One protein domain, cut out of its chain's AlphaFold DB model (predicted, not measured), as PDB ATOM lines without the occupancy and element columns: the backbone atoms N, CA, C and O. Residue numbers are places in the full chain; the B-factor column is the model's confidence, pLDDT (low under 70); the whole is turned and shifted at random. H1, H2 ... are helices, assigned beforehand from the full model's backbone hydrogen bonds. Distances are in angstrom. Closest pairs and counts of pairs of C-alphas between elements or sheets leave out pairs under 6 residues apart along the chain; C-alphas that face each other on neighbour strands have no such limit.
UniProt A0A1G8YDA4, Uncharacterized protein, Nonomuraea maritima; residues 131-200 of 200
ATOM      1  N   ALA A 131      41.392 -60.307 -11.359       71.69
ATOM      2  CA  ALA A 131      41.495 -59.709 -12.686       71.69
ATOM      3  C   ALA A 131      41.243 -58.187 -12.695       71.69
ATOM      4  O   ALA A 131      41.934 -57.469 -13.419       71.69
ATOM      5  N   GLU A 132      40.306 -57.674 -11.892       73.38
ATOM      6  CA  GLU A 132      40.064 -56.233 -11.715       73.38
ATOM      7  C   GLU A 132      41.270 -55.546 -11.071       73.38
ATOM      8  O   GLU A 132      41.746 -54.532 -11.583       73.38
ATOM      9  N   GLY A 133      41.801 -56.124  -9.986       72.25
ATOM     10  CA  GLY A 133      42.979 -55.597  -9.292       72.25
ATOM     11  C   GLY A 133      44.199 -55.522 -10.208       72.25
ATOM     12  O   GLY A 133      44.890 -54.504 -10.237       72.25
ATOM     13  N   LYS A 134      44.423 -56.559 -11.029       76.44
ATOM     14  CA  LYS A 134      45.497 -56.574 -12.034       76.44
ATOM     15  C   LYS A 134      45.308 -55.515 -13.112       76.44
ATOM     16  O   LYS A 134      46.238 -54.762 -13.375       76.44
ATOM     17  N   ARG A 135      44.112 -55.409 -13.699       78.88
ATOM     18  CA  ARG A 135      43.828 -54.395 -14.729       78.88
ATOM     19  C   ARG A 135      43.985 -52.978 -14.187       78.88
ATOM     20  O   ARG A 135      44.552 -52.126 -14.860       78.88
ATOM     21  N   PHE A 136      43.514 -52.732 -12.968       82.25
ATOM     22  CA  PHE A 136      43.647 -51.434 -12.313       82.25
ATOM     23  C   PHE A 136      45.115 -51.098 -12.007       82.25
ATOM     24  O   PHE A 136      45.556 -49.977 -12.255       82.25
ATOM     25  N   ALA A 137      45.893 -52.085 -11.548       80.62
ATOM     26  CA  ALA A 137      47.333 -51.953 -11.341       80.62
ATOM     27  C   ALA A 137      48.076 -51.611 -12.642       80.62
ATOM     28  O   ALA A 137      48.853 -50.659 -12.674       80.62
ATOM     29  N   GLU A 138      47.786 -52.335 -13.726       84.12
ATOM     30  CA  GLU A 138      48.389 -52.119 -15.046       84.12
ATOM     31  C   GLU A 138      48.057 -50.735 -15.617       84.12
ATOM     32  O   GLU A 138      48.957 -50.026 -16.066       84.12
ATOM     33  N   LYS A 139      46.790 -50.305 -15.552       84.56
ATOM     34  CA  LYS A 139      46.365 -48.996 -16.078       84.56
ATOM     35  C   LYS A 139      46.972 -47.813 -15.317       84.56
ATOM     36  O   LYS A 139      47.314 -46.784 -15.913       84.56
ATOM     37  N   LEU A 140      47.129 -47.944 -13.999       82.50
ATOM     38  CA  LEU A 140      47.747 -46.910 -13.167       82.50
ATOM     39  C   LEU A 140      49.276 -47.009 -13.105       82.50
ATOM     40  O   LEU A 140      49.911 -46.035 -12.703       82.50
ATOM     41  N   GLY A 141      49.868 -48.125 -13.537       83.19
ATOM     42  CA  GLY A 141      51.306 -48.376 -13.412       83.19
ATOM     43  C   GLY A 141      51.753 -48.544 -11.957       83.19
ATOM     44  O   GLY A 141      52.852 -48.125 -11.602       83.19
ATOM     45  N   VAL A 142      50.888 -49.107 -11.110       81.38
ATOM     46  CA  VAL A 142      51.120 -49.304  -9.669       81.38
ATOM     47  C   VAL A 142      51.237 -50.789  -9.352       81.38
ATOM     48  O   VAL A 142      50.899 -51.647 -10.168       81.38
ATOM     49  N   THR A 143      51.708 -51.126  -8.156       77.06
ATOM     50  CA  THR A 143      51.743 -52.530  -7.735       77.06
ATOM     51  C   THR A 143      50.328 -53.065  -7.489       77.06
ATOM     52  O   THR A 143      49.422 -52.325  -7.103       77.06
ATOM     53  N   LEU A 144      50.134 -54.379  -7.651       72.25
ATOM     54  CA  LEU A 144      48.850 -55.036  -7.362       72.25
ATOM     55  C   LEU A 144      48.363 -54.745  -5.930       72.25
ATOM     56  O   LEU A 144      47.189 -54.476  -5.707       72.25
ATOM     57  N   VAL A 145      49.289 -54.703  -4.970       69.69
ATOM     58  CA  VAL A 145      48.987 -54.426  -3.559       69.69
ATOM     59  C   VAL A 145      48.465 -52.999  -3.351       69.69
ATOM     60  O   VAL A 145      47.602 -52.759  -2.501       69.69
ATOM     61  N   GLU A 146      48.988 -52.031  -4.103       72.50
ATOM     62  CA  GLU A 146      48.532 -50.639  -4.081       72.50
ATOM     63  C   GLU A 146      47.181 -50.477  -4.776       72.50
ATOM     64  O   GLU A 146      46.294 -49.810  -4.244       72.50
ATOM     65  N   ALA A 147      46.995 -51.141  -5.916       75.69
ATOM     66  CA  ALA A 147      45.726 -51.204  -6.627       75.69
ATOM     67  C   ALA A 147      44.600 -51.749  -5.734       75.69
ATOM     68  O   ALA A 147      43.558 -51.112  -5.581       75.69
ATOM     69  N   GLU A 148      44.835 -52.874  -5.060       74.06
ATOM     70  CA  GLU A 148      43.874 -53.472  -4.129       74.06
ATOM     71  C   GLU A 148      43.560 -52.555  -2.942       74.06
ATOM     72  O   GLU A 148      42.414 -52.476  -2.506       74.06
ATOM     73  N   ARG A 149      44.549 -51.812  -2.426       72.25
ATOM     74  CA  ARG A 149      44.335 -50.823  -1.350       72.25
ATOM     75  C   ARG A 149      43.375 -49.719  -1.756       72.25
ATOM     76  O   ARG A 149      42.543 -49.295  -0.955       72.25
ATOM     77  N   VAL A 150      43.532 -49.231  -2.975       80.69
ATOM     78  CA  VAL A 150      42.709 -48.157  -3.522       80.69
ATOM     79  C   VAL A 150      41.302 -48.668  -3.802       80.69
ATOM     80  O   VAL A 150      40.341 -47.999  -3.435       80.69
ATOM     81  N   LEU A 151      41.173 -49.865  -4.379       78.88
ATOM     82  CA  LEU A 151      39.879 -50.491  -4.641       78.88
ATOM     83  C   LEU A 151      39.127 -50.814  -3.344       78.88
ATOM     84  O   LEU A 151      37.929 -50.554  -3.268       78.88
ATOM     85  N   ASP A 152      39.810 -51.300  -2.305       76.88
ATOM     86  CA  ASP A 152      39.219 -51.535  -0.978       76.88
ATOM     87  C   ASP A 152      38.711 -50.232  -0.344       76.88
ATOM     88  O   ASP A 152      37.613 -50.177   0.209       76.88
ATOM     89  N   TRP A 153      39.474 -49.142  -0.477       81.31
ATOM     90  CA  TRP A 153      39.035 -47.823  -0.028       81.31
ATOM     91  C   TRP A 153      37.817 -47.307  -0.810       81.31
ATOM     92  O   TRP A 153      36.900 -46.742  -0.207       81.31
ATOM     93  N   ALA A 154      37.823 -47.484  -2.130       79.81
ATOM     94  CA  ALA A 154      36.796 -46.985  -3.035       79.81
ATOM     95  C   ALA A 154      35.517 -47.837  -3.031       79.81
ATOM     96  O   ALA A 154      34.478 -47.392  -3.510       79.81
ATOM     97  N   THR A 155      35.557 -49.057  -2.496       77.88
ATOM     98  CA  THR A 155      34.419 -49.979  -2.523       77.88
ATOM     99  C   THR A 155      33.588 -49.870  -1.238       77.88
ATOM    100  O   THR A 155      34.074 -49.978  -0.110       77.88
ATOM    101  N   LYS A 156      32.281 -49.652  -1.395       73.19
ATOM    102  CA  LYS A 156      31.287 -49.704  -0.314       73.19
ATOM    103  C   LYS A 156      31.083 -51.149   0.169       73.19
ATOM    104  O   LYS A 156      31.362 -52.105  -0.550       73.19
ATOM    105  N   PRO A 157      30.526 -51.343   1.379       61.50
ATOM    106  CA  PRO A 157      30.208 -52.677   1.900       61.50
ATOM    107  C   PRO A 157      29.176 -53.460   1.065       61.50
ATOM    108  O   PRO A 157      29.032 -54.657   1.275       61.50
ATOM    109  N   ASP A 158      28.467 -52.808   0.142       66.31
ATOM    110  CA  ASP A 158      27.554 -53.431  -0.825       66.31
ATOM    111  C   ASP A 158      28.268 -53.929  -2.106       66.31
ATOM    112  O   ASP A 158      27.617 -54.437  -3.020       66.31
ATOM    113  N   GLY A 159      29.598 -53.778  -2.183       66.38
ATOM    114  CA  GLY A 159      30.425 -54.168  -3.327       66.38
ATOM    115  C   GLY A 159      30.461 -53.146  -4.469       66.38
ATOM    116  O   GLY A 159      31.119 -53.395  -5.480       66.38
ATOM    117  N   ARG A 160      29.789 -51.994  -4.339       74.44
ATOM    118  CA  ARG A 160      29.807 -50.934  -5.358       74.44
ATOM    119  C   ARG A 160      30.971 -49.980  -5.135       74.44
ATOM    120  O   ARG A 160      31.276 -49.625  -3.998       74.44
ATOM    121  N   ILE A 161      31.589 -49.518  -6.215       79.56
ATOM    122  CA  ILE A 161      32.568 -48.431  -6.143       79.56
ATOM    123  C   ILE A 161      31.815 -47.120  -5.874       79.56
ATOM    124  O   ILE A 161      30.771 -46.852  -6.467       79.56
ATOM    125  N   THR A 162      32.289 -46.338  -4.906       76.31
ATOM    126  CA  THR A 162      31.762 -45.005  -4.589       76.31
ATOM    127  C   THR A 162      32.087 -44.029  -5.701       76.31
ATOM    128  O   THR A 162      33.210 -44.053  -6.192       76.31
ATOM    129  N   ASP A 163      31.180 -43.099  -5.994       78.62
ATOM    130  CA  ASP A 163      31.510 -41.942  -6.826       78.62
ATOM    131  C   ASP A 163      32.620 -41.132  -6.147       78.62
ATOM    132  O   ASP A 163      32.438 -40.594  -5.048       78.62
ATOM    133  N   ILE A 164      33.793 -41.091  -6.777       80.25
ATOM    134  CA  ILE A 164      34.978 -40.441  -6.212       80.25
ATOM    135  C   ILE A 164      35.175 -39.096  -6.892       80.25
ATOM    136  O   ILE A 164      35.535 -39.008  -8.063       80.25
ATOM    137  N   ASN A 165      35.005 -38.022  -6.123       81.50
ATOM    138  CA  ASN A 165      35.333 -36.689  -6.603       81.50
ATOM    139  C   ASN A 165      36.871 -36.522  -6.646       81.50
ATOM    140  O   ASN A 165      37.530 -36.738  -5.625       81.50
ATOM    141  N   PRO A 166      37.477 -36.095  -7.773       83.12
ATOM    142  CA  PRO A 166      38.920 -35.847  -7.863       83.12
ATOM    143  C   PRO A 166      39.421 -34.731  -6.928       83.12
ATOM    144  O   PRO A 166      40.624 -34.622  -6.696       83.12
ATOM    145  N   HIS A 167      38.522 -33.910  -6.381       79.94
ATOM    146  CA  HIS A 167      38.833 -32.896  -5.371       79.94
ATOM    147  C   HIS A 167      38.687 -33.403  -3.926       79.94
ATOM    148  O   HIS A 167      38.989 -32.657  -2.994       79.94
ATOM    149  N   ASP A 168      38.238 -34.646  -3.713       83.31
ATOM    150  CA  ASP A 168      38.124 -35.226  -2.374       83.31
ATOM    151  C   ASP A 168      39.520 -35.328  -1.722       83.31
ATOM    152  O   ASP A 168      40.438 -35.886  -2.337       83.31
ATOM    153  N   PRO A 169      39.708 -34.846  -0.476       75.50
ATOM    154  CA  PRO A 169      40.981 -34.940   0.239       75.50
ATOM    155  C   PRO A 169      41.573 -36.355   0.274       75.50
ATOM    156  O   PRO A 169      42.792 -36.518   0.210       75.50
ATOM    157  N   LYS A 170      40.728 -37.390   0.344       75.50
ATOM    158  CA  LYS A 170      41.163 -38.791   0.323       75.50
ATOM    159  C   LYS A 170      41.638 -39.221  -1.060       75.50
ATOM    160  O   LYS A 170      42.667 -39.887  -1.150       75.50
ATOM    161  N   CYS A 171      40.940 -38.810  -2.119       77.94
ATOM    162  CA  CYS A 171      41.362 -39.058  -3.499       77.94
ATOM    163  C   CYS A 171      42.706 -38.379  -3.782       77.94
ATOM    164  O   CYS A 171      43.637 -39.016  -4.266       77.94
ATOM    165  N   VAL A 172      42.859 -37.117  -3.373       76.94
ATOM    166  CA  VAL A 172      44.119 -36.368  -3.491       76.94
ATOM    167  C   VAL A 172      45.246 -37.034  -2.691       76.94
ATOM    168  O   VAL A 172      46.378 -37.118  -3.172       76.94
ATOM    169  N   GLY A 173      44.947 -37.544  -1.492       78.12
ATOM    170  CA  GLY A 173      45.901 -38.277  -0.660       78.12
ATOM    171  C   GLY A 173      46.390 -39.574  -1.309       78.12
ATOM    172  O   GLY A 173      47.594 -39.830  -1.330       78.12
ATOM    173  N   TRP A 174      45.481 -40.365  -1.882       81.75
ATOM    174  CA  TRP A 174      45.833 -41.578  -2.625       81.75
ATOM    175  C   TRP A 174      46.598 -41.272  -3.905       81.75
ATOM    176  O   TRP A 174      47.650 -41.858  -4.134       81.75
ATOM    177  N   ALA A 175      46.136 -40.305  -4.691       82.12
ATOM    178  CA  ALA A 175      46.798 -39.892  -5.921       82.12
ATOM    179  C   ALA A 175      48.253 -39.466  -5.662       82.12
ATOM    180  O   ALA A 175      49.162 -39.900  -6.363       82.12
ATOM    181  N   ARG A 176      48.494 -38.711  -4.580       79.12
ATOM    182  CA  ARG A 176      49.848 -38.344  -4.147       79.12
ATOM    183  C   ARG A 176      50.692 -39.561  -3.758       79.12
ATOM    184  O   ARG A 176      51.852 -39.612  -4.146       79.12
ATOM    185  N   LYS A 177      50.129 -40.517  -3.006       79.62
ATOM    186  CA  LYS A 177      50.828 -41.753  -2.596       79.62
ATOM    187  C   LYS A 177      51.212 -42.627  -3.795       79.62
ATOM    188  O   LYS A 177      52.270 -43.234  -3.776       79.62
ATOM    189  N   LEU A 178      50.371 -42.655  -4.824       79.94
ATOM    190  CA  LEU A 178      50.570 -43.442  -6.044       79.94
ATOM    191  C   LEU A 178      51.324 -42.677  -7.141       79.94
ATOM    192  O   LEU A 178      51.488 -43.195  -8.237       79.94
ATOM    193  N   HIS A 179      51.738 -41.434  -6.882       85.19
ATOM    194  CA  HIS A 179      52.371 -40.555  -7.870       85.19
ATOM    195  C   HIS A 179      51.544 -40.347  -9.160       85.19
ATOM    196  O   HIS A 179      52.094 -40.126 -10.237       85.19
ATOM    197  N   VAL A 180      50.210 -40.359  -9.052       88.00
ATOM    198  CA  VAL A 180      49.273 -40.094 -10.160       88.00
ATOM    199  C   VAL A 180      48.469 -38.818  -9.913       88.00
ATOM    200  O   VAL A 180      48.425 -38.284  -8.804       88.00
ATOM    201  N   SER A 181      47.804 -38.295 -10.947       89.94
ATOM    202  CA  SER A 181      46.898 -37.159 -10.770       89.94
ATOM    203  C   SER A 181      45.560 -37.615 -10.160       89.94
ATOM    204  O   SER A 181      45.065 -38.688 -10.516       89.94
ATOM    205  N   PRO A 182      44.914 -36.809  -9.292       85.88
ATOM    206  CA  PRO A 182      43.608 -37.158  -8.718       85.88
ATOM    207  C   PRO A 182      42.525 -37.382  -9.779       85.88
ATOM    208  O   PRO A 182      41.670 -38.248  -9.625       85.88
ATOM    209  N   LYS A 183      42.598 -36.645 -10.898       89.75
ATOM    210  CA  LYS A 183      41.712 -36.837 -12.054       89.75
ATOM    211  C   LYS A 183      41.902 -38.205 -12.705       89.75
ATOM    212  O   LYS A 183      40.913 -38.851 -13.024       89.75
ATOM    213  N   ARG A 184      43.152 -38.649 -12.880       87.94
ATOM    214  CA  ARG A 184      43.453 -39.972 -13.437       87.94
ATOM    215  C   ARG A 184      42.965 -41.072 -12.502       87.94
ATOM    216  O   ARG A 184      42.293 -41.983 -12.953       87.94
ATOM    217  N   LEU A 185      43.225 -40.945 -11.201       86.44
ATOM    218  CA  LEU A 185      42.747 -41.908 -10.208       86.44
ATOM    219  C   LEU A 185      41.214 -42.046 -10.213       86.44
ATOM    220  O   LEU A 185      40.704 -43.160 -10.195       86.44
ATOM    221  N   ALA A 186      40.486 -40.925 -10.261       87.25
ATOM    222  CA  ALA A 186      39.026 -40.936 -10.318       87.25
ATOM    223  C   ALA A 186      38.493 -41.554 -11.624       87.25
ATOM    224  O   ALA A 186      37.561 -42.349 -11.576       87.25
ATOM    225  N   ALA A 187      39.110 -41.241 -12.769       88.25
ATOM    226  CA  ALA A 187      38.723 -41.812 -14.060       88.25
ATOM    227  C   ALA A 187      38.894 -43.339 -14.090       88.25
ATOM    228  O   ALA A 187      37.988 -44.051 -14.504       88.25
ATOM    229  N   GLU A 188      40.015 -43.850 -13.576       87.44
ATOM    230  CA  GLU A 188      40.269 -45.296 -13.539       87.44
ATOM    231  C   GLU A 188      39.317 -46.038 -12.588       87.44
ATOM    232  O   GLU A 188      38.960 -47.189 -12.831       87.44
ATOM    233  N   LEU A 189      38.878 -45.392 -11.505       84.94
ATOM    234  CA  LEU A 189      37.877 -45.964 -10.603       84.94
ATOM    235  C   LEU A 189      36.477 -45.999 -11.228       84.94
ATOM    236  O   LEU A 189      35.764 -46.985 -11.036       84.94
ATOM    237  N   GLU A 190      36.100 -44.977 -12.001       85.12
ATOM    238  CA  GLU A 190      34.864 -45.002 -12.796       85.12
ATOM    239  C   GLU A 190      34.918 -46.081 -13.887       85.12
ATOM    240  O   GLU A 190      33.946 -46.807 -14.074       85.12
ATOM    241  N   ASP A 191      36.067 -46.284 -14.537       83.94
ATOM    242  CA  ASP A 191      36.263 -47.377 -15.496       83.94
ATOM    243  C   ASP A 191      36.004 -48.756 -14.859       83.94
ATOM    244  O   ASP A 191      35.317 -49.600 -15.439       83.94
ATOM    245  N   VAL A 192      36.525 -49.003 -13.648       80.31
ATOM    246  CA  VAL A 192      36.276 -50.266 -12.923       80.31
ATOM    247  C   VAL A 192      34.812 -50.380 -12.492       80.31
ATOM    248  O   VAL A 192      34.238 -51.470 -12.531       80.31
ATOM    249  N   LYS A 193      34.178 -49.266 -12.115       83.44
ATOM    250  CA  LYS A 193      32.753 -49.230 -11.773       83.44
ATOM    251  C   LYS A 193      31.886 -49.627 -12.970       83.44
ATOM    252  O   LYS A 193      31.043 -50.508 -12.825       83.44
ATOM    253  N   LEU A 194      32.154 -49.058 -14.146       81.38
ATOM    254  CA  LEU A 194      31.464 -49.399 -15.395       81.38
ATOM    255  C   LEU A 194      31.665 -50.869 -15.776       81.38
ATOM    256  O   LEU A 194      30.714 -51.532 -16.185       81.38
ATOM    257  N   LEU A 195      32.874 -51.412 -15.591       77.25
ATOM    258  CA  LEU A 195      33.138 -52.837 -15.813       77.25
ATOM    259  C   LEU A 195      32.281 -53.722 -14.895       77.25
ATOM    260  O   LEU A 195      31.663 -54.672 -15.369       77.25
ATOM    261  N   ARG A 196      32.175 -53.398 -13.601       74.25
ATOM    262  CA  ARG A 196      31.333 -54.158 -12.659       74.25
ATOM    263  C   ARG A 196      29.849 -54.101 -12.991       74.25
ATOM    264  O   ARG A 196      29.149 -55.092 -12.798       74.25
ATOM    265  N   GLU A 197      29.368 -52.957 -13.463       76.44
ATOM    266  CA  GLU A 197      27.978 -52.791 -13.893       76.44
ATOM    267  C   GLU A 197      27.686 -53.558 -15.187       76.44
ATOM    268  O   GLU A 197      26.622 -54.153 -15.299       76.44
ATOM    269  N   ALA A 198      28.643 -53.627 -16.117       73.19
ATOM    270  CA  ALA A 198      28.511 -54.386 -17.361       73.19
ATOM    271  C   ALA A 198      28.556 -55.916 -17.174       73.19
ATOM    272  O   ALA A 198      28.154 -56.652 -18.070       73.19
ATOM    273  N   THR A 199      29.072 -56.397 -16.036       64.75
ATOM    274  CA  THR A 199      29.242 -57.837 -15.752       64.75
ATOM    275  C   THR A 199      28.121 -58.409 -14.863       64.75
ATOM    276  O   THR A 199      28.170 -59.584 -14.498       64.75
ATOM    277  N   ARG A 200      27.124 -57.595 -14.489       57.16
ATOM    278  CA  ARG A 200      25.919 -57.997 -13.738       57.16
ATOM    279  C   ARG A 200      24.718 -58.177 -14.652       57.16
ATOM    280  O   ARG A 200      23.892 -59.047 -14.304       57.16
TER     281      ARG A 200
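What this domain is: This is residues 131 to 200 of the 200 residues of an uncharacterized protein of Nonomuraea maritima (UniProt A0A1G8YDA4). One long helix, H4, makes the longest axis of this small body of helices, with the shorter H1 beside it, running the opposite way. H2 and H3, nearly in line with each other in direction but running opposite ways, are set across H4, H3 at its beginning and H2 farther along, and a long link, residues 155 to 168, loops from the end of H2 round to the start of H3. The printed part has 70 residues with four named helices, H1, H2, H3 and H4 in that order along the chain, and no named strand; the class is all helix. It is compact, with a radius of gyration of the C-alphas of 11.0 A, and the C-alphas span 32 by 22 by 18 A along their three main axes.

Where its parts are: Begin with the longest helix, H4, residues 182 to 198: find C-alpha 182 at (43.608, -37.158, -8.718), and from there follow it 24.5 A to C-alpha 198 at (28.511, -54.386, -17.361). Look next at H1, residues 131 to 140, which starts at C-alpha 131 at (41.495, -59.709, -12.686) and measures 14.3 A from first to last C-alpha. H2 is residues 144 to 154, 15.1 A from C-alpha 144 to C-alpha 154. H3 is the shortest by residues, 169 to 177; its first C-alpha, that of Pro 169, stands at (40.981, -34.940, 0.239), and its last is 12.3 A away.

How they stand to each other: Start at H4 and look at its residues 185 to 192, the part with which alone it touches H1. The closest C-alphas of the two helices are those of Phe 136 and Glu 188, 7.1 A apart. H1 and H4 stand at a shallow tilt of 26 degrees and run opposite ways. Residues 182 to 186 are the part of H4 that alone touches H3, and there you find the closest C-alphas of that pair, those of Ala 175 and Pro 182, 5.0 A apart. H3 and H4 are about perpendicular, at 77 degrees. H2 is close to H4 but not clearly touching it: the closest C-alphas, those of Ala 154 and Leu 189, are 7.7 A apart, and the lines stand at 81 degrees, about perpendicular. Step from H4 over to H1 and you reach H2, which touches H1 with 10 pairs of C-alphas within 8 A. The closest are those of Ala 137 and Ala 147, 5.0 A apart, and the two helices are about perpendicular, at 81 degrees. H2 and H3 are close but not clearly touching, with the C-alphas of Val 150 and Trp 174, the closest, 7.3 A apart; they run opposite ways at a shallow tilt of 4 degrees. H1 and H3 are apart. The helix packing is mostly crossed, but only just: of the 3 pairs that touch, 1 is at a shallow tilt. In the backbones of H1, H2, H3 and H4 you will find every O i to N i+4 pair within hydrogen-bond range.

The domain as a whole: The two C-alphas farthest apart are those of Arg 176 and Arg 200, at 32.4 A, while the first and last printed C-alphas, those of Ala 131 and Arg 200, are 15.7 A apart. Arg 200 is the chain's last residue, and the printed part has no cut. The links from H1 to H2 and from H3 to H4 are tight, with 3 and 4 residues between the helices. The link from H2 to H3 is long, with 14 residues; its C-alphas lie 8 to 16 A from the mean of the C-alphas. Read the B-factor column for the model's confidence: the mean pLDDT of the printed part is 78.7, and it is under 70 at residue 145, residues 157 to 159 and residues 199 to 200.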